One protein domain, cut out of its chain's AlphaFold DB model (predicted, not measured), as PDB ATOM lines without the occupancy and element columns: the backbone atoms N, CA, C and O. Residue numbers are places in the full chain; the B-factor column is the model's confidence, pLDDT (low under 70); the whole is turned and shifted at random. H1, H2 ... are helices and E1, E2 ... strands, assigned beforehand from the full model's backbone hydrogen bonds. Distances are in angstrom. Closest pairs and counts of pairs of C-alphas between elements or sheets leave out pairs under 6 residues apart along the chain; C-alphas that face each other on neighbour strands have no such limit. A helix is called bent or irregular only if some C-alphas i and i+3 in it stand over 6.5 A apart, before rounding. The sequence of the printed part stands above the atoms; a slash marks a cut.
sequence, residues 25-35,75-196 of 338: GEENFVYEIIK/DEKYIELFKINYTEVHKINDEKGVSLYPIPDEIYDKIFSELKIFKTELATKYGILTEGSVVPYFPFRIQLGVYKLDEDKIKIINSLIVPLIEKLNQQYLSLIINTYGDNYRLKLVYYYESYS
ATOM      1  N   GLY A  25      45.905 -22.130   4.055       32.44
ATOM      2  CA  GLY A  25      45.387 -21.391   5.203       32.44
ATOM      3  C   GLY A  25      46.063 -20.022   5.306       32.44
ATOM      4  O   GLY A  25      47.279 -19.918   5.134       32.44
ATOM      5  N   GLU A  26      45.280 -18.975   5.556       39.81
ATOM      6  CA  GLU A  26      45.802 -17.700   6.060       39.81
ATOM      7  C   GLU A  26      46.295 -17.904   7.504       39.81
ATOM      8  O   GLU A  26      45.862 -18.840   8.175       39.81
ATOM      9  N   GLU A  27      47.187 -17.047   8.014       47.72
ATOM     10  CA  GLU A  27      47.887 -17.239   9.307       47.72
ATOM     11  C   GLU A  27      46.966 -17.538  10.519       47.72
ATOM     12  O   GLU A  27      47.422 -18.070  11.534       47.72
ATOM     13  N   ASN A  28      45.660 -17.260  10.418       52.59
ATOM     14  CA  ASN A  28      44.667 -17.472  11.473       52.59
ATOM     15  C   ASN A  28      43.572 -18.512  11.176       52.59
ATOM     16  O   ASN A  28      42.810 -18.826  12.093       52.59
ATOM     17  N   PHE A  29      43.496 -19.062   9.961       63.69
ATOM     18  CA  PHE A  29      42.388 -19.908   9.508       63.69
ATOM     19  C   PHE A  29      42.876 -21.054   8.618       63.69
ATOM     20  O   PHE A  29      43.594 -20.837   7.645       63.69
ATOM     21  N   VAL A  30      42.447 -22.277   8.926       67.44
ATOM     22  CA  VAL A  30      42.805 -23.486   8.180       67.44
ATOM     23  C   VAL A  30      41.521 -24.184   7.741       67.44
ATOM     24  O   VAL A  30      40.649 -24.479   8.558       67.44
ATOM     25  N   TYR A  31      41.411 -24.471   6.446       64.12
ATOM     26  CA  TYR A  31      40.312 -25.268   5.917       64.12
ATOM     27  C   TYR A  31      40.810 -26.423   5.064       64.12
ATOM     28  O   TYR A  31      41.814 -26.309   4.362       64.12
ATOM     29  N   GLU A  32      40.077 -27.532   5.113       67.00
ATOM     30  CA  GLU A  32      40.391 -28.740   4.354       67.00
ATOM     31  C   GLU A  32      39.164 -29.256   3.610       67.00
ATOM     32  O   GLU A  32      38.030 -29.164   4.087       67.00
ATOM     33  N   ILE A  33      39.403 -29.813   2.423       63.28
ATOM     34  CA  ILE A  33      38.376 -30.406   1.569       63.28
ATOM     35  C   ILE A  33      38.566 -31.922   1.574       63.28
ATOM     36  O   ILE A  33      39.593 -32.430   1.127       63.28
ATOM     37  N   ILE A  34      37.550 -32.651   2.030       63.38
ATOM     38  CA  ILE A  34      37.577 -34.102   2.196       63.38
ATOM     39  C   ILE A  34      36.674 -34.753   1.149       63.38
ATOM     40  O   ILE A  34      35.454 -34.563   1.129       63.38
ATOM     41  N   LYS A  35      37.277 -35.567   0.278       63.88
ATOM     42  CA  LYS A  35      36.559 -36.359  -0.728       63.88
ATOM     43  C   LYS A  35      36.360 -37.794  -0.244       63.88
ATOM     44  O   LYS A  35      37.301 -38.575  -0.160       63.88
ATOM     45  N   ASP A  75      48.563 -30.660   9.650       51.22
ATOM     46  CA  ASP A  75      49.878 -30.438  10.268       51.22
ATOM     47  C   ASP A  75      50.031 -31.377  11.484       51.22
ATOM     48  O   ASP A  75      49.088 -31.533  12.269       51.22
ATOM     49  N   GLU A  76      51.195 -32.021  11.643       50.09
ATOM     50  CA  GLU A  76      51.416 -33.036  12.685       50.09
ATOM     51  C   GLU A  76      51.093 -32.489  14.079       50.09
ATOM     52  O   GLU A  76      50.545 -33.218  14.905       50.09
ATOM     53  N   LYS A  77      51.289 -31.180  14.300       48.59
ATOM     54  CA  LYS A  77      50.903 -30.507  15.547       48.59
ATOM     55  C   LYS A  77      49.410 -30.602  15.853       48.59
ATOM     56  O   LYS A  77      49.070 -30.663  17.021       48.59
ATOM     57  N   TYR A  78      48.526 -30.610  14.849       49.41
ATOM     58  CA  TYR A  78      47.083 -30.798  15.030       49.41
ATOM     59  C   TYR A  78      46.729 -32.286  15.089       49.41
ATOM     60  O   TYR A  78      45.848 -32.651  15.858       49.41
ATOM     61  N   ILE A  79      47.439 -33.158  14.360       48.38
ATOM     62  CA  ILE A  79      47.301 -34.624  14.476       48.38
ATOM     63  C   ILE A  79      47.615 -35.099  15.900       48.38
ATOM     64  O   ILE A  79      46.916 -35.963  16.424       48.38
ATOM     65  N   GLU A  80      48.625 -34.532  16.560       42.81
ATOM     66  CA  GLU A  80      48.921 -34.824  17.968       42.81
ATOM     67  C   GLU A  80      47.804 -34.380  18.920       42.81
ATOM     68  O   GLU A  80      47.565 -35.047  19.921       42.81
ATOM     69  N   LEU A  81      47.037 -33.346  18.566       44.09
ATOM     70  CA  LEU A  81      45.831 -32.950  19.303       44.09
ATOM     71  C   LEU A  81      44.693 -33.968  19.130       44.09
ATOM     72  O   LEU A  81      43.954 -34.207  20.080       44.09
ATOM     73  N   PHE A  82      44.595 -34.626  17.967       44.97
ATOM     74  CA  PHE A  82      43.701 -35.778  17.757       44.97
ATOM     75  C   PHE A  82      44.168 -37.046  18.494       44.97
ATOM     76  O   PHE A  82      43.356 -37.928  18.764       44.97
ATOM     77  N   LYS A  83      45.466 -37.159  18.823       41.03
ATOM     78  CA  LYS A  83      46.007 -38.265  19.637       41.03
ATOM     79  C   LYS A  83      45.689 -38.131  21.123       41.03
ATOM     80  O   LYS A  83      45.940 -39.106  21.830       41.03
ATOM     81  N   ILE A  84      45.143 -36.995  21.583       46.19
ATOM     82  CA  ILE A  84      44.497 -36.932  22.899       46.19
ATOM     83  C   ILE A  84      43.336 -37.915  22.830       46.19
ATOM     84  O   ILE A  84      42.274 -37.659  22.265       46.19
ATOM     85  N   ASN A  85      43.627 -39.116  23.302       45.75
ATOM     86  CA  ASN A  85      42.821 -40.296  23.091       45.75
ATOM     87  C   ASN A  85      41.451 -40.023  23.727       45.75
ATOM     88  O   ASN A  85      41.394 -39.449  24.814       45.75
ATOM     89  N   TYR A  86      40.344 -40.456  23.116       50.03
ATOM     90  CA  TYR A  86      39.027 -40.442  23.781       50.03
ATOM     91  C   TYR A  86      39.136 -41.009  25.209       50.03
ATOM     92  O   TYR A  86      38.522 -40.509  26.146       50.03
ATOM     93  N   THR A  87      40.018 -41.997  25.381       48.69
ATOM     94  CA  THR A  87      40.429 -42.582  26.661       48.69
ATOM     95  C   THR A  87      41.067 -41.582  27.638       48.69
ATOM     96  O   THR A  87      40.762 -41.623  28.823       48.69
ATOM     97  N   GLU A  88      41.935 -40.675  27.184       51.22
ATOM     98  CA  GLU A  88      42.542 -39.632  28.027       51.22
ATOM     99  C   GLU A  88      41.541 -38.534  28.390       51.22
ATOM    100  O   GLU A  88      41.531 -38.088  29.533       51.22
ATOM    101  N   VAL A  89      40.649 -38.149  27.469       52.56
ATOM    102  CA  VAL A  89      39.548 -37.216  27.774       52.56
ATOM    103  C   VAL A  89      38.612 -37.820  28.822       52.56
ATOM    104  O   VAL A  89      38.281 -37.155  29.802       52.56
ATOM    105  N   HIS A  90      38.236 -39.095  28.672       56.78
ATOM    106  CA  HIS A  90      37.452 -39.816  29.676       56.78
ATOM    107  C   HIS A  90      38.185 -39.930  31.012       56.78
ATOM    108  O   HIS A  90      37.593 -39.662  32.049       56.78
ATOM    109  N   LYS A  91      39.487 -40.222  30.999       56.25
ATOM    110  CA  LYS A  91      40.296 -40.287  32.217       56.25
ATOM    111  C   LYS A  91      40.354 -38.943  32.948       56.25
ATOM    112  O   LYS A  91      40.202 -38.912  34.162       56.25
ATOM    113  N   ILE A  92      40.514 -37.830  32.231       53.75
ATOM    114  CA  ILE A  92      40.480 -36.484  32.825       53.75
ATOM    115  C   ILE A  92      39.080 -36.163  33.371       53.75
ATOM    116  O   ILE A  92      38.975 -35.563  34.442       53.75
ATOM    117  N   ASN A  93      38.018 -36.564  32.665       54.06
ATOM    118  CA  ASN A  93      36.635 -36.398  33.123       54.06
ATOM    119  C   ASN A  93      36.384 -37.135  34.439       54.06
ATOM    120  O   ASN A  93      35.810 -36.564  35.366       54.06
ATOM    121  N   ASP A  94      36.870 -38.371  34.523       58.00
ATOM    122  CA  ASP A  94      36.743 -39.225  35.697       58.00
ATOM    123  C   ASP A  94      37.598 -38.703  36.867       58.00
ATOM    124  O   ASP A  94      37.117 -38.626  37.996       58.00
ATOM    125  N   GLU A  95      38.841 -38.272  36.613       60.34
ATOM    126  CA  GLU A  95      39.759 -37.745  37.638       60.34
ATOM    127  C   GLU A  95      39.316 -36.393  38.212       60.34
ATOM    128  O   GLU A  95      39.548 -36.109  39.388       60.34
ATOM    129  N   LYS A  96      38.689 -35.542  37.393       54.25
ATOM    130  CA  LYS A  96      38.248 -34.202  37.808       54.25
ATOM    131  C   LYS A  96      36.761 -34.128  38.159       54.25
ATOM    132  O   LYS A  96      36.315 -33.080  38.621       54.25
ATOM    133  N   GLY A  97      35.996 -35.203  37.951       42.62
ATOM    134  CA  GLY A  97      34.552 -35.240  38.202       42.62
ATOM    135  C   GLY A  97      33.755 -34.262  37.332       42.62
ATOM    136  O   GLY A  97      32.715 -33.764  37.760       42.62
ATOM    137  N   VAL A  98      34.250 -33.949  36.131       46.19
ATOM    138  CA  VAL A  98      33.636 -32.988  35.201       46.19
ATOM    139  C   VAL A  98      33.347 -33.699  33.887       46.19
ATOM    140  O   VAL A  98      34.210 -34.386  33.355       46.19
ATOM    141  N   SER A  99      32.156 -33.507  33.320       47.56
ATOM    142  CA  SER A  99      31.914 -33.884  31.927       47.56
ATOM    143  C   SER A  99      32.554 -32.816  31.042       47.56
ATOM    144  O   SER A  99      31.944 -31.779  30.788       47.56
ATOM    145  N   LEU A 100      33.803 -33.010  30.606       48.47
ATOM    146  CA  LEU A 100      34.366 -32.169  29.554       48.47
ATOM    147  C   LEU A 100      33.687 -32.562  28.237       48.47
ATOM    148  O   LEU A 100      34.225 -33.330  27.441       48.47
ATOM    149  N   TYR A 101      32.512 -31.990  27.975       49.62
ATOM    150  CA  TYR A 101      32.375 -31.318  26.693       49.62
ATOM    151  C   TYR A 101      33.384 -30.169  26.745       49.62
ATOM    152  O   TYR A 101      33.276 -29.312  27.623       49.62
ATOM    153  N   PRO A 102      34.434 -30.157  25.907       56.84
ATOM    154  CA  PRO A 102      35.473 -29.150  26.072       56.84
ATOM    155  C   PRO A 102      34.982 -27.728  25.755       56.84
ATOM    156  O   PRO A 102      35.712 -26.783  26.002       56.84
ATOM    157  N   ILE A 103      33.743 -27.550  25.283       62.19
ATOM    158  CA  ILE A 103      33.044 -26.262  25.219       62.19
ATOM    159  C   ILE A 103      31.889 -26.295  26.235       62.19
ATOM    160  O   ILE A 103      31.091 -27.227  26.161       62.19
ATOM    161  N   PRO A 104      31.738 -25.295  27.125       67.88
ATOM    162  CA  PRO A 104      30.535 -25.140  27.939       67.88
ATOM    163  C   PRO A 104      29.280 -25.092  27.061       67.88
ATOM    164  O   PRO A 104      29.275 -24.372  26.059       67.88
ATOM    165  N   ASP A 105      28.214 -25.792  27.456       72.56
ATOM    166  CA  ASP A 105      26.975 -25.920  26.670       72.56
ATOM    167  C   ASP A 105      26.437 -24.565  26.184       72.56
ATOM    168  O   ASP A 105      26.089 -24.409  25.019       72.56
ATOM    169  N   GLU A 106      26.495 -23.527  27.024       73.19
ATOM    170  CA  GLU A 106      26.067 -22.175  26.647       73.19
ATOM    171  C   GLU A 106      26.863 -21.570  25.480       73.19
ATOM    172  O   GLU A 106      26.313 -20.824  24.667       73.19
ATOM    173  N   ILE A 107      28.171 -21.835  25.403       75.06
ATOM    174  CA  ILE A 107      29.008 -21.376  24.287       75.06
ATOM    175  C   ILE A 107      28.717 -22.236  23.061       75.06
ATOM    176  O   ILE A 107      28.581 -21.699  21.959       75.06
ATOM    177  N   TYR A 108      28.595 -23.551  23.247       77.88
ATOM    178  CA  TYR A 108      28.248 -24.475  22.172       77.88
ATOM    179  C   TYR A 108      26.932 -24.068  21.501       77.88
ATOM    180  O   TYR A 108      26.907 -23.888  20.284       77.88
ATOM    181  N   ASP A 109      25.881 -23.817  22.282       81.88
ATOM    182  CA  ASP A 109      24.557 -23.416  21.801       81.88
ATOM    183  C   ASP A 109      24.585 -22.080  21.051       81.88
ATOM    184  O   ASP A 109      23.914 -21.912  20.024       81.88
ATOM    185  N   LYS A 110      25.397 -21.125  21.518       82.50
ATOM    186  CA  LYS A 110      25.586 -19.836  20.839       82.50
ATOM    187  C   LYS A 110      26.301 -19.999  19.500       82.50
ATOM    188  O   LYS A 110      25.815 -19.482  18.494       82.50
ATOM    189  N   ILE A 111      27.408 -20.745  19.460       82.69
ATOM    190  CA  ILE A 111      28.115 -21.034  18.201       82.69
ATOM    191  C   ILE A 111      27.188 -21.797  17.249       82.69
ATOM    192  O   ILE A 111      27.102 -21.472  16.064       82.69
ATOM    193  N   PHE A 112      26.456 -22.788  17.758       85.19
ATOM    194  CA  PHE A 112      25.508 -23.575  16.979       85.19
ATOM    195  C   PHE A 112      24.394 -22.702  16.379       85.19
ATOM    196  O   PHE A 112      24.035 -22.870  15.211       85.19
ATOM    197  N   SER A 113      23.888 -21.728  17.137       88.44
ATOM    198  CA  SER A 113      22.880 -20.769  16.672       88.44
ATOM    199  C   SER A 113      23.407 -19.855  15.564       88.44
ATOM    200  O   SER A 113      22.742 -19.681  14.542       88.44
ATOM    201  N   GLU A 114      24.620 -19.324  15.711       89.56
ATOM    202  CA  GLU A 114      25.281 -18.519  14.674       89.56
ATOM    203  C   GLU A 114      25.538 -19.343  13.399       89.56
ATOM    204  O   GLU A 114      25.251 -18.891  12.289       89.56
ATOM    205  N   LEU A 115      25.965 -20.603  13.540       89.38
ATOM    206  CA  LEU A 115      26.096 -21.522  12.406       89.38
ATOM    207  C   LEU A 115      24.755 -21.815  11.729       89.38
ATOM    208  O   LEU A 115      24.702 -21.969  10.510       89.38
ATOM    209  N   LYS A 116      23.654 -21.893  12.479       90.44
ATOM    210  CA  LYS A 116      22.316 -22.072  11.899       90.44
ATOM    211  C   LYS A 116      21.918 -20.874  11.033       90.44
ATOM    212  O   LYS A 116      21.379 -21.077   9.941       90.44
ATOM    213  N   ILE A 117      22.208 -19.655  11.484       91.94
ATOM    214  CA  ILE A 117      21.976 -18.424  10.713       91.94
ATOM    215  C   ILE A 117      22.823 -18.448   9.438       91.94
ATOM    216  O   ILE A 117      22.281 -18.314   8.344       91.94
ATOM    217  N   PHE A 118      24.118 -18.730   9.572       92.88
ATOM    218  CA  PHE A 118      25.050 -18.868   8.455       92.88
ATOM    219  C   PHE A 118      24.573 -19.879   7.398       92.88
ATOM    220  O   PHE A 118      24.502 -19.557   6.213       92.88
ATOM    221  N   LYS A 119      24.164 -21.086   7.811       92.75
ATOM    222  CA  LYS A 119      23.630 -22.111   6.894       92.75
ATOM    223  C   LYS A 119      22.342 -21.656   6.201       92.75
ATOM    224  O   LYS A 119      22.132 -21.952   5.027       92.75
ATOM    225  N   THR A 120      21.485 -20.924   6.911       92.31
ATOM    226  CA  THR A 120      20.252 -20.359   6.340       92.31
ATOM    227  C   THR A 120      20.570 -19.289   5.297       92.31
ATOM    228  O   THR A 120      19.950 -19.259   4.233       92.31
ATOM    229  N   GLU A 121      21.562 -18.438   5.557       93.88
ATOM    230  CA  GLU A 121      22.037 -17.436   4.603       93.88
ATOM    231  C   GLU A 121      22.618 -18.080   3.337       93.88
ATOM    232  O   GLU A 121      22.236 -17.698   2.230       93.88
ATOM    233  N   LEU A 122      23.465 -19.104   3.488       94.12
ATOM    234  CA  LEU A 122      23.993 -19.887   2.368       94.12
ATOM    235  C   LEU A 122      22.874 -20.462   1.490       94.12
ATOM    236  O   LEU A 122      22.908 -20.314   0.265       94.12
ATOM    237  N   ALA A 123      21.860 -21.066   2.109       93.25
ATOM    238  CA  ALA A 123      20.751 -21.677   1.388       93.25
ATOM    239  C   ALA A 123      19.874 -20.641   0.667       93.25
ATOM    240  O   ALA A 123      19.496 -20.849  -0.482       93.25
ATOM    241  N   THR A 124      19.556 -19.524   1.324       93.62
ATOM    242  CA  THR A 124      18.587 -18.540   0.812       93.62
ATOM    243  C   THR A 124      19.189 -17.543  -0.174       93.62
ATOM    244  O   THR A 124      18.538 -17.217  -1.163       93.62
ATOM    245  N   LYS A 125      20.417 -17.064   0.061       94.94
ATOM    246  CA  LYS A 125      21.063 -16.058  -0.801       94.94
ATOM    247  C   LYS A 125      21.878 -16.673  -1.930       94.94
ATOM    248  O   LYS A 125      21.933 -16.101  -3.014       94.94
ATOM    249  N   TYR A 126      22.509 -17.819  -1.679       92.50
ATOM    250  CA  TYR A 126      23.464 -18.427  -2.612       92.50
ATOM    251  C   TYR A 126      23.000 -19.782  -3.160       92.50
ATOM    252  O   TYR A 126      23.674 -20.360  -4.010       92.50
ATOM    253  N   GLY A 127      21.867 -20.318  -2.687       91.31
ATOM    254  CA  GLY A 127      21.385 -21.643  -3.088       91.31
ATOM    255  C   GLY A 127      22.294 -22.792  -2.632       91.31
ATOM    256  O   GLY A 127      22.208 -23.901  -3.161       91.31
ATOM    257  N   ILE A 128      23.187 -22.547  -1.668       92.81
ATOM    258  CA  ILE A 128      24.160 -23.528  -1.186       92.81
ATOM    259  C   ILE A 128      23.533 -24.302  -0.030       92.81
ATOM    260  O   ILE A 128      23.383 -23.792   1.078       92.81
ATOM    261  N   LEU A 129      23.163 -25.556  -0.291       90.75
ATOM    262  CA  LEU A 129      22.588 -26.441   0.717       90.75
ATOM    263  C   LEU A 129      23.694 -27.119   1.522       90.75
ATOM    264  O   LEU A 129      24.563 -27.790   0.959       90.75
ATOM    265  N   THR A 130      23.621 -26.984   2.841       90.50
ATOM    266  CA  THR A 130      24.625 -27.524   3.758       90.50
ATOM    267  C   THR A 130      23.998 -28.306   4.904       90.50
ATOM    268  O   THR A 130      22.864 -28.045   5.303       90.50
ATOM    269  N   GLU A 131      24.763 -29.218   5.483       86.25
ATOM    270  CA  GLU A 131      24.624 -29.639   6.874       86.25
ATOM    271  C   GLU A 131      25.898 -29.292   7.637       86.25
ATOM    272  O   GLU A 131      26.927 -28.984   7.039       86.25
ATOM    273  N   GLY A 132      25.859 -29.361   8.961       78.12
ATOM    274  CA  GLY A 132      27.077 -29.199   9.737       78.12
ATOM    275  C   GLY A 132      26.835 -28.837  11.184       78.12
ATOM    276  O   GLY A 132      25.757 -28.349  11.547       78.12
ATOM    277  N   SER A 133      27.867 -29.072  11.982       76.75
ATOM    278  CA  SER A 133      27.902 -28.842  13.419       76.75
ATOM    279  C   SER A 133      29.289 -28.371  13.847       76.75
ATOM    280  O   SER A 133      30.289 -28.569  13.150       76.75
ATOM    281  N   VAL A 134      29.347 -27.772  15.033       76.12
ATOM    282  CA  VAL A 134      30.601 -27.681  15.781       76.12
ATOM    283  C   VAL A 134      30.906 -29.076  16.288       76.12
ATOM    284  O   VAL A 134      30.032 -29.716  16.876       76.12
ATOM    285  N   VAL A 135      32.127 -29.552  16.075       71.94
ATOM    286  CA  VAL A 135      32.620 -30.679  16.859       71.94
ATOM    287  C   VAL A 135      33.146 -30.095  18.161       71.94
ATOM    288  O   VAL A 135      34.124 -29.342  18.128       71.94
ATOM    289  N   PRO A 136      32.494 -30.394  19.296       61.00
ATOM    290  CA  PRO A 136      32.878 -29.809  20.567       61.00
ATOM    291  C   PRO A 136      34.158 -30.441  21.107       61.00
ATOM    292  O   PRO A 136      34.663 -29.957  22.100       61.00
ATOM    293  N   TYR A 137      34.675 -31.506  20.485       58.91
ATOM    294  CA  TYR A 137      35.904 -32.188  20.880       58.91
ATOM    295  C   TYR A 137      37.141 -31.557  20.255       58.91
ATOM    296  O   TYR A 137      37.087 -30.960  19.180       58.91
ATOM    297  N   PHE A 138      38.262 -31.715  20.944       53.97
ATOM    298  CA  PHE A 138      39.520 -31.085  20.594       53.97
ATOM    299  C   PHE A 138      40.166 -31.691  19.328       53.97
ATOM    300  O   PHE A 138      40.165 -32.916  19.183       53.97
ATOM    301  N   PRO A 139      40.730 -30.865  18.422       56.75
ATOM    302  CA  PRO A 139      40.593 -29.405  18.351       56.75
ATOM    303  C   PRO A 139      39.186 -28.973  17.895       56.75
ATOM    304  O   PRO A 139      38.579 -29.635  17.043       56.75
ATOM    305  N   PHE A 140      38.692 -27.839  18.426       67.75
ATOM    306  CA  PHE A 140      37.397 -27.283  18.015       67.75
ATOM    307  C   PHE A 140      37.401 -26.957  16.534       67.75
ATOM    308  O   PHE A 140      38.298 -26.289  16.007       67.75
ATOM    309  N   ARG A 141      36.349 -27.412  15.868       76.44
ATOM    310  CA  ARG A 141      36.245 -27.338  14.420       76.44
ATOM    311  C   ARG A 141      34.799 -27.243  13.987       76.44
ATOM    312  O   ARG A 141      33.907 -27.803  14.625       76.44
ATOM    313  N   ILE A 142      34.587 -26.577  12.865       81.44
ATOM    314  CA  ILE A 142      33.318 -26.633  12.148       81.44
ATOM    315  C   ILE A 142      33.443 -27.726  11.097       81.44
ATOM    316  O   ILE A 142      34.355 -27.719  10.272       81.44
ATOM    317  N   GLN A 143      32.515 -28.671  11.114       81.25
ATOM    318  CA  GLN A 143      32.367 -29.636  10.034       81.25
ATOM    319  C   GLN A 143      31.156 -29.234   9.207       81.25
ATOM    320  O   GLN A 143      30.044 -29.168   9.733       81.25
ATOM    321  N   LEU A 144      31.375 -28.964   7.923       86.31
ATOM    322  CA  LEU A 144      30.351 -28.499   6.999       86.31
ATOM    323  C   LEU A 144      30.240 -29.467   5.815       86.31
ATOM    324  O   LEU A 144      31.127 -29.561   4.966       86.31
ATOM    325  N   GLY A 145      29.124 -30.182   5.760       86.88
ATOM    326  CA  GLY A 145      28.744 -30.987   4.610       86.88
ATOM    327  C   GLY A 145      28.066 -30.100   3.575       86.88
ATOM    328  O   GLY A 145      27.096 -29.421   3.898       86.88
ATOM    329  N   VAL A 146      28.541 -30.100   2.334       87.56
ATOM    330  CA  VAL A 146      28.014 -29.252   1.255       87.56
ATOM    331  C   VAL A 146      27.453 -30.126   0.142       87.56
ATOM    332  O   VAL A 146      28.124 -31.040  -0.344       87.56
ATOM    333  N   TYR A 147      26.225 -29.834  -0.288       85.81
ATOM    334  CA  TYR A 147      25.586 -30.564  -1.378       85.81
ATOM    335  C   TYR A 147      26.241 -30.262  -2.726       85.81
ATOM    336  O   TYR A 147      26.294 -29.104  -3.160       85.81
ATOM    337  N   LYS A 148      26.711 -31.321  -3.403       82.69
ATOM    338  CA  LYS A 148      27.480 -31.240  -4.657       82.69
ATOM    339  C   LYS A 148      28.634 -30.238  -4.527       82.69
ATOM    340  O   LYS A 148      28.648 -29.223  -5.215       82.69
ATOM    341  N   LEU A 149      29.516 -30.473  -3.559       82.50
ATOM    342  CA  LEU A 149      30.641 -29.592  -3.241       82.50
ATOM    343  C   LEU A 149      31.484 -29.287  -4.494       82.50
ATOM    344  O   LEU A 149      31.906 -30.203  -5.198       82.50
ATOM    345  N   ASP A 150      31.751 -28.004  -4.727       83.75
ATOM    346  CA  ASP A 150      32.568 -27.489  -5.828       83.75
ATOM    347  C   ASP A 150      33.398 -26.277  -5.360       83.75
ATOM    348  O   ASP A 150      33.189 -25.747  -4.263       83.75
ATOM    349  N   GLU A 151      34.374 -25.864  -6.171       82.50
ATOM    350  CA  GLU A 151      35.319 -24.797  -5.814       82.50
ATOM    351  C   GLU A 151      34.656 -23.425  -5.646       82.50
ATOM    352  O   GLU A 151      35.091 -22.632  -4.810       82.50
ATOM    353  N   ASP A 152      33.596 -23.131  -6.398       87.31
ATOM    354  CA  ASP A 152      32.933 -21.829  -6.335       87.31
ATOM    355  C   ASP A 152      32.089 -21.702  -5.068       87.31
ATOM    356  O   ASP A 152      32.143 -20.673  -4.385       87.31
ATOM    357  N   LYS A 153      31.412 -22.782  -4.664       90.44
ATOM    358  CA  LYS A 153      30.770 -22.871  -3.348       90.44
ATOM    359  C   LYS A 153      31.780 -22.680  -2.232       90.44
ATOM    360  O   LYS A 153      31.492 -21.944  -1.298       90.44
ATOM    361  N   ILE A 154      32.961 -23.293  -2.326       86.00
ATOM    362  CA  ILE A 154      34.009 -23.134  -1.309       86.00
ATOM    363  C   ILE A 154      34.448 -21.673  -1.198       86.00
ATOM    364  O   ILE A 154      34.557 -21.169  -0.085       86.00
ATOM    365  N   LYS A 155      34.647 -20.963  -2.315       85.06
ATOM    366  CA  LYS A 155      35.000 -19.530  -2.293       85.06
ATOM    367  C   LYS A 155      33.928 -18.692  -1.593       85.06
ATOM    368  O   LYS A 155      34.261 -17.884  -0.729       85.06
ATOM    369  N   ILE A 156      32.654 -18.916  -1.925       90.19
ATOM    370  CA  ILE A 156      31.523 -18.216  -1.296       90.19
ATOM    371  C   ILE A 156      31.469 -18.528   0.201       90.19
ATOM    372  O   ILE A 156      31.432 -17.614   1.021       90.19
ATOM    373  N   ILE A 157      31.520 -19.809   0.569       90.88
ATOM    374  CA  ILE A 157      31.507 -20.257   1.964       90.88
ATOM    375  C   ILE A 157      32.675 -19.635   2.736       90.88
ATOM    376  O   ILE A 157      32.449 -19.067   3.799       90.88
ATOM    377  N   ASN A 158      33.896 -19.668   2.194       87.00
ATOM    378  CA  ASN A 158      35.085 -19.085   2.819       87.00
ATOM    379  C   ASN A 158      34.929 -17.583   3.077       87.00
ATOM    380  O   ASN A 158      35.262 -17.122   4.166       87.00
ATOM    381  N   SER A 159      34.355 -16.839   2.125       87.25
ATOM    382  CA  SER A 159      34.111 -15.396   2.279       87.25
ATOM    383  C   SER A 159      33.187 -15.039   3.453       87.25
ATOM    384  O   SER A 159      33.219 -13.912   3.937       87.25
ATOM    385  N   LEU A 160      32.389 -15.997   3.934       89.38
ATOM    386  CA  LEU A 160      31.396 -15.807   4.993       89.38
ATOM    387  C   LEU A 160      31.792 -16.499   6.307       89.38
ATOM    388  O   LEU A 160      31.558 -15.963   7.389       89.38
ATOM    389  N   ILE A 161      32.401 -17.686   6.231       87.44
ATOM    390  CA  ILE A 161      32.775 -18.470   7.411       87.44
ATOM    391  C   ILE A 161      34.000 -17.887   8.114       87.44
ATOM    392  O   ILE A 161      34.070 -17.961   9.337       87.44
ATOM    393  N   VAL A 162      34.943 -17.286   7.376       85.81
ATOM    394  CA  VAL A 162      36.137 -16.671   7.970       85.81
ATOM    395  C   VAL A 162      35.732 -15.511   8.891       85.81
ATOM    396  O   VAL A 162      36.040 -15.598  10.082       85.81
ATOM    397  N   PRO A 163      34.933 -14.517   8.441       86.06
ATOM    398  CA  PRO A 163      34.419 -13.475   9.332       86.06
ATOM    399  C   PRO A 163      33.603 -14.014  10.510       86.06
ATOM    400  O   PRO A 163      33.697 -13.497  11.623       86.06
ATOM    401  N   LEU A 164      32.802 -15.066  10.292       88.00
ATOM    402  CA  LEU A 164      32.048 -15.699  11.371       88.00
ATOM    403  C   LEU A 164      32.991 -16.270  12.435       88.00
ATOM    404  O   LEU A 164      32.796 -16.037  13.623       88.00
ATOM    405  N   ILE A 165      34.021 -17.001  12.023       83.06
ATOM    406  CA  ILE A 165      34.996 -17.599  12.932       83.06
ATOM    407  C   ILE A 165      35.784 -16.528  13.678       83.06
ATOM    408  O   ILE A 165      36.008 -16.672  14.878       83.06
ATOM    409  N   GLU A 166      36.173 -15.443  13.016       84.00
ATOM    410  CA  GLU A 166      36.823 -14.306  13.669       84.00
ATOM    411  C   GLU A 166      35.913 -13.660  14.715       84.00
ATOM    412  O   GLU A 166      36.351 -13.452  15.847       84.00
ATOM    413  N   LYS A 167      34.637 -13.425  14.384       85.56
ATOM    414  CA  LYS A 167      33.619 -12.924  15.320       85.56
ATOM    415  C   LYS A 167      33.456 -13.859  16.522       85.56
ATOM    416  O   LYS A 167      33.482 -13.398  17.660       85.56
ATOM    417  N   LEU A 168      33.297 -15.161  16.284       81.12
ATOM    418  CA  LEU A 168      33.135 -16.166  17.338       81.12
ATOM    419  C   LEU A 168      34.377 -16.238  18.224       81.12
ATOM    420  O   LEU A 168      34.261 -16.249  19.448       81.12
ATOM    421  N   ASN A 169      35.562 -16.231  17.615       77.88
ATOM    422  CA  ASN A 169      36.805 -16.150  18.355       77.88
ATOM    423  C   ASN A 169      36.811 -14.874  19.189       77.88
ATOM    424  O   ASN A 169      36.903 -15.010  20.385       77.88
ATOM    425  N   GLN A 170      36.609 -13.669  18.655       80.69
ATOM    426  CA  GLN A 170      36.600 -12.434  19.461       80.69
ATOM    427  C   GLN A 170      35.611 -12.463  20.639       80.69
ATOM    428  O   GLN A 170      35.955 -12.020  21.734       80.69
ATOM    429  N   GLN A 171      34.403 -12.991  20.431       79.94
ATOM    430  CA  GLN A 171      33.360 -13.036  21.459       79.94
ATOM    431  C   GLN A 171      33.646 -14.048  22.571       79.94
ATOM    432  O   GLN A 171      33.330 -13.787  23.730       79.94
ATOM    433  N   TYR A 172      34.235 -15.196  22.229       73.81
ATOM    434  CA  TYR A 172      34.424 -16.307  23.164       73.81
ATOM    435  C   TYR A 172      35.899 -16.570  23.499       73.81
ATOM    436  O   TYR A 172      36.171 -17.420  24.340       73.81
ATOM    437  N   LEU A 173      36.854 -15.825  22.919       67.81
ATOM    438  CA  LEU A 173      38.299 -16.088  23.009       67.81
ATOM    439  C   LEU A 173      38.773 -16.106  24.442       67.81
ATOM    440  O   LEU A 173      39.473 -17.020  24.840       67.81
ATOM    441  N   SER A 174      38.418 -15.075  25.207       64.62
ATOM    442  CA  SER A 174      38.893 -14.924  26.577       64.62
ATOM    443  C   SER A 174      38.354 -16.044  27.452       64.62
ATOM    444  O   SER A 174      39.079 -16.557  28.291       64.62
ATOM    445  N   LEU A 175      37.114 -16.472  27.219       65.19
ATOM    446  CA  LEU A 175      36.509 -17.587  27.939       65.19
ATOM    447  C   LEU A 175      37.157 -18.919  27.533       65.19
ATOM    448  O   LEU A 175      37.576 -19.686  28.387       65.19
ATOM    449  N   ILE A 176      37.344 -19.146  26.233       62.75
ATOM    450  CA  ILE A 176      37.981 -20.351  25.695       62.75
ATOM    451  C   ILE A 176      39.453 -20.452  26.136       62.75
ATOM    452  O   ILE A 176      39.888 -21.506  26.586       62.75
ATOM    453  N   ILE A 177      40.221 -19.362  26.072       64.81
ATOM    454  CA  ILE A 177      41.632 -19.325  26.480       64.81
ATOM    455  C   ILE A 177      41.767 -19.436  28.000       64.81
ATOM    456  O   ILE A 177      42.604 -20.202  28.464       64.81
ATOM    457  N   ASN A 178      40.962 -18.719  28.788       61.44
ATOM    458  CA  ASN A 178      41.075 -18.776  30.251       61.44
ATOM    459  C   ASN A 178      40.694 -20.153  30.804       61.44
ATOM    460  O   ASN A 178      41.231 -20.567  31.828       61.44
ATOM    461  N   THR A 179      39.769 -20.855  30.145       54.75
ATOM    462  CA  THR A 179      39.329 -22.179  30.586       54.75
ATOM    463  C   THR A 179      40.189 -23.306  30.003       54.75
ATOM    464  O   THR A 179      40.410 -24.302  30.691       54.75
ATOM    465  N   TYR A 180      40.713 -23.156  28.782       55.84
ATOM    466  CA  TYR A 180      41.347 -24.266  28.059       55.84
ATOM    467  C   TYR A 180      42.744 -23.949  27.483       55.84
ATOM    468  O   TYR A 180      43.537 -24.862  27.276       55.84
ATOM    469  N   GLY A 181      43.116 -22.681  27.301       57.09
ATOM    470  CA  GLY A 181      44.410 -22.240  26.756       57.09
ATOM    471  C   GLY A 181      44.372 -21.874  25.263       57.09
ATOM    472  O   GLY A 181      43.362 -22.034  24.581       57.09
ATOM    473  N   ASP A 182      45.486 -21.375  24.719       59.22
ATOM    474  CA  ASP A 182      45.555 -20.836  23.342       59.22
ATOM    475  C   ASP A 182      45.330 -21.872  22.222       59.22
ATOM    476  O   ASP A 182      44.967 -21.507  21.101       59.22
ATOM    477  N   ASN A 183      45.475 -23.166  22.517       55.47
ATOM    478  CA  ASN A 183      45.285 -24.254  21.547       55.47
ATOM    479  C   ASN A 183      43.810 -24.494  21.167       55.47
ATOM    480  O   ASN A 183      43.529 -25.329  20.309       55.47
ATOM    481  N   TYR A 184      42.871 -23.772  21.784       58.25
ATOM    482  CA  TYR A 184      41.432 -24.025  21.693       58.25
ATOM    483  C   TYR A 184      40.684 -23.008  20.822       58.25
ATOM    484  O   TYR A 184      39.461 -22.972  20.818       58.25
ATOM    485  N   ARG A 185      41.382 -22.169  20.050       66.81
ATOM    486  CA  ARG A 185      40.720 -21.251  19.108       66.81
ATOM    487  C   ARG A 185      39.993 -22.030  18.011       66.81
ATOM    488  O   ARG A 185      40.534 -22.994  17.470       66.81
ATOM    489  N   LEU A 186      38.807 -21.566  17.619       69.44
ATOM    490  CA  LEU A 186      38.082 -22.125  16.481       69.44
ATOM    491  C   LEU A 186      38.815 -21.707  15.204       69.44
ATOM    492  O   LEU A 186      38.717 -20.558  14.794       69.44
ATOM    493  N   LYS A 187      39.618 -22.589  14.613       69.19
ATOM    494  CA  LYS A 187      40.434 -22.254  13.426       69.19
ATOM    495  C   LYS A 187      40.303 -23.246  12.279       69.19
ATOM    496  O   LYS A 187      40.811 -22.966  11.200       69.19
ATOM    497  N   LEU A 188      39.652 -24.383  12.520       68.69
ATOM    498  CA  LEU A 188      39.599 -25.510  11.596       68.69
ATOM    499  C   LEU A 188      38.195 -25.669  11.016       68.69
ATOM    500  O   LEU A 188      37.218 -25.790  11.762       68.69
ATOM    501  N   VAL A 189      38.107 -25.706   9.687       73.94
ATOM    502  CA  VAL A 189      36.866 -26.020   8.969       73.94
ATOM    503  C   VAL A 189      37.092 -27.177   8.011       73.94
ATOM    504  O   VAL A 189      37.978 -27.126   7.162       73.94
ATOM    505  N   TYR A 190      36.257 -28.207   8.114       75.00
ATOM    506  CA  TYR A 190      36.267 -29.322   7.172       75.00
ATOM    507  C   TYR A 190      35.059 -29.257   6.258       75.00
ATOM    508  O   TYR A 190      33.918 -29.317   6.718       75.00
ATOM    509  N   TYR A 191      35.330 -29.192   4.960       79.44
ATOM    510  CA  TYR A 191      34.336 -29.325   3.913       79.44
ATOM    511  C   TYR A 191      34.303 -30.761   3.423       79.44
ATOM    512  O   TYR A 191      35.337 -31.326   3.074       79.44
ATOM    513  N   TYR A 192      33.117 -31.343   3.338       76.31
ATOM    514  CA  TYR A 192      32.929 -32.633   2.684       76.31
ATOM    515  C   TYR A 192      31.705 -32.594   1.780       76.31
ATOM    516  O   TYR A 192      30.761 -31.837   2.003       76.31
ATOM    517  N   GLU A 193      31.723 -33.403   0.727       77.69
ATOM    518  CA  GLU A 193      30.546 -33.569  -0.117       77.69
ATOM    519  C   GLU A 193      29.477 -34.350   0.663       77.69
ATOM    520  O   GLU A 193      29.687 -35.515   1.006       77.69
ATOM    521  N   SER A 194      28.339 -33.710   0.939       78.94
ATOM    522  CA  SER A 194      27.203 -34.318   1.637       78.94
ATOM    523  C   SER A 194      25.999 -34.467   0.712       78.94
ATOM    524  O   SER A 194      25.690 -33.581  -0.079       78.94
ATOM    525  N   TYR A 195      25.279 -35.579   0.845       77.19
ATOM    526  CA  TYR A 195      23.995 -35.832   0.177       77.19
ATOM    527  C   TYR A 195      22.826 -35.842   1.177       77.19
ATOM    528  O   TYR A 195      21.725 -36.291   0.867       77.19
ATOM    529  N   SER A 196      23.066 -35.300   2.371       78.75
ATOM    530  CA  SER A 196      22.117 -35.146   3.473       78.75
ATOM    531  C   SER A 196      22.134 -33.723   4.051       78.75
ATOM    532  O   SER A 196      22.190 -33.568   5.271       78.75
TER     533      SER A 196
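What this domain is: This is residues 25 to 35 and 75 to 196 of the 338 residues of an uncharacterized protein of Crenarchaeota archaeon (UniProt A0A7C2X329). A four-stranded, twisted sheet has two long helices, H3 and H4, side by side over one face, while its other face is bare of named helices. The short helices H1 and H2 lie away from this two-layer body, and H2 extends the long axis at one end. The printed part has 133 residues with four named helices and four named strands, in the order E1 H1 H2 H3 E2 E3 H4 E4; its class is mixed, helices and strands. The sheet is mixed, in the order E1 E4 E3 E2. The whole is compact, with a radius of gyration of the C-alphas of 15.4 A, yet elongated in outline, 47 by 30 by 29 A.

How they stand to each other: In the sheet, edge strand E1, residues 30 to 34, is parallel to E4, residues 188 to 193, with N 34 and O 191 at 2.8 A. E4 is parallel to E3, residues 141 to 146, with N 144 and O 190 at 2.8 A. E3 forms an antiparallel hairpin with edge strand E2, residues 130 to 135, with N 131 and O 145 at 2.8 A. The sheet is twisted, its C-alphas up to 4.3 A off the best plane. H3, residues 105 to 126, is on the sheet over E2 at a height of 9.0 A, along the strands; the closest C-alphas, of Lys 119 and Thr 130, are 6.3 A apart. H4, residues 151 to 180, is on the same face, over E4, at a height of 7.7 A, only just along the strands at 28 degrees to E4 on the local plane. E3, H4 and E4 form a strand-helix-strand unit, two parallel neighbour strands joined through a helix, with a right-handed crossover. H3 and H4 touch at Ile 111 and Leu 168, closest C-alphas 7.0 A, at a shallow tilt of 15 degrees, opposite ways. H1, residues 76 to 82, and H2, residues 86 to 96, are not on the sheet and touch no helix. Every O i to N i+4 pair is within hydrogen-bond range in H2 and H3, against 2 of 3 in H1 and 23 of 26 in H4.

Where its parts are: E1 begins at C-alpha 30 (42.805, -23.486, 8.180) and E4 ends at C-alpha 193 (30.546, -33.569, -0.117). H3 is 30.4 A long and H4 34.4 A; H4 is irregular, with C-alphas 171 and 174 7.8 A apart, and has a kink of 62 degrees near residue 172.

The domain as a whole: The farthest C-alphas, of Glu 95 and Lys 125, are 47.9 A apart. Residues 36 to 74 are not printed; C-alphas 35 and 75 are 18.3 A apart across the cut. Of the links printed whole, none is long. The mean pLDDT of the printed part is 71.1, with residues 25 to 35, 75 to 104, 136 to 140 and 173 to 188 under 70.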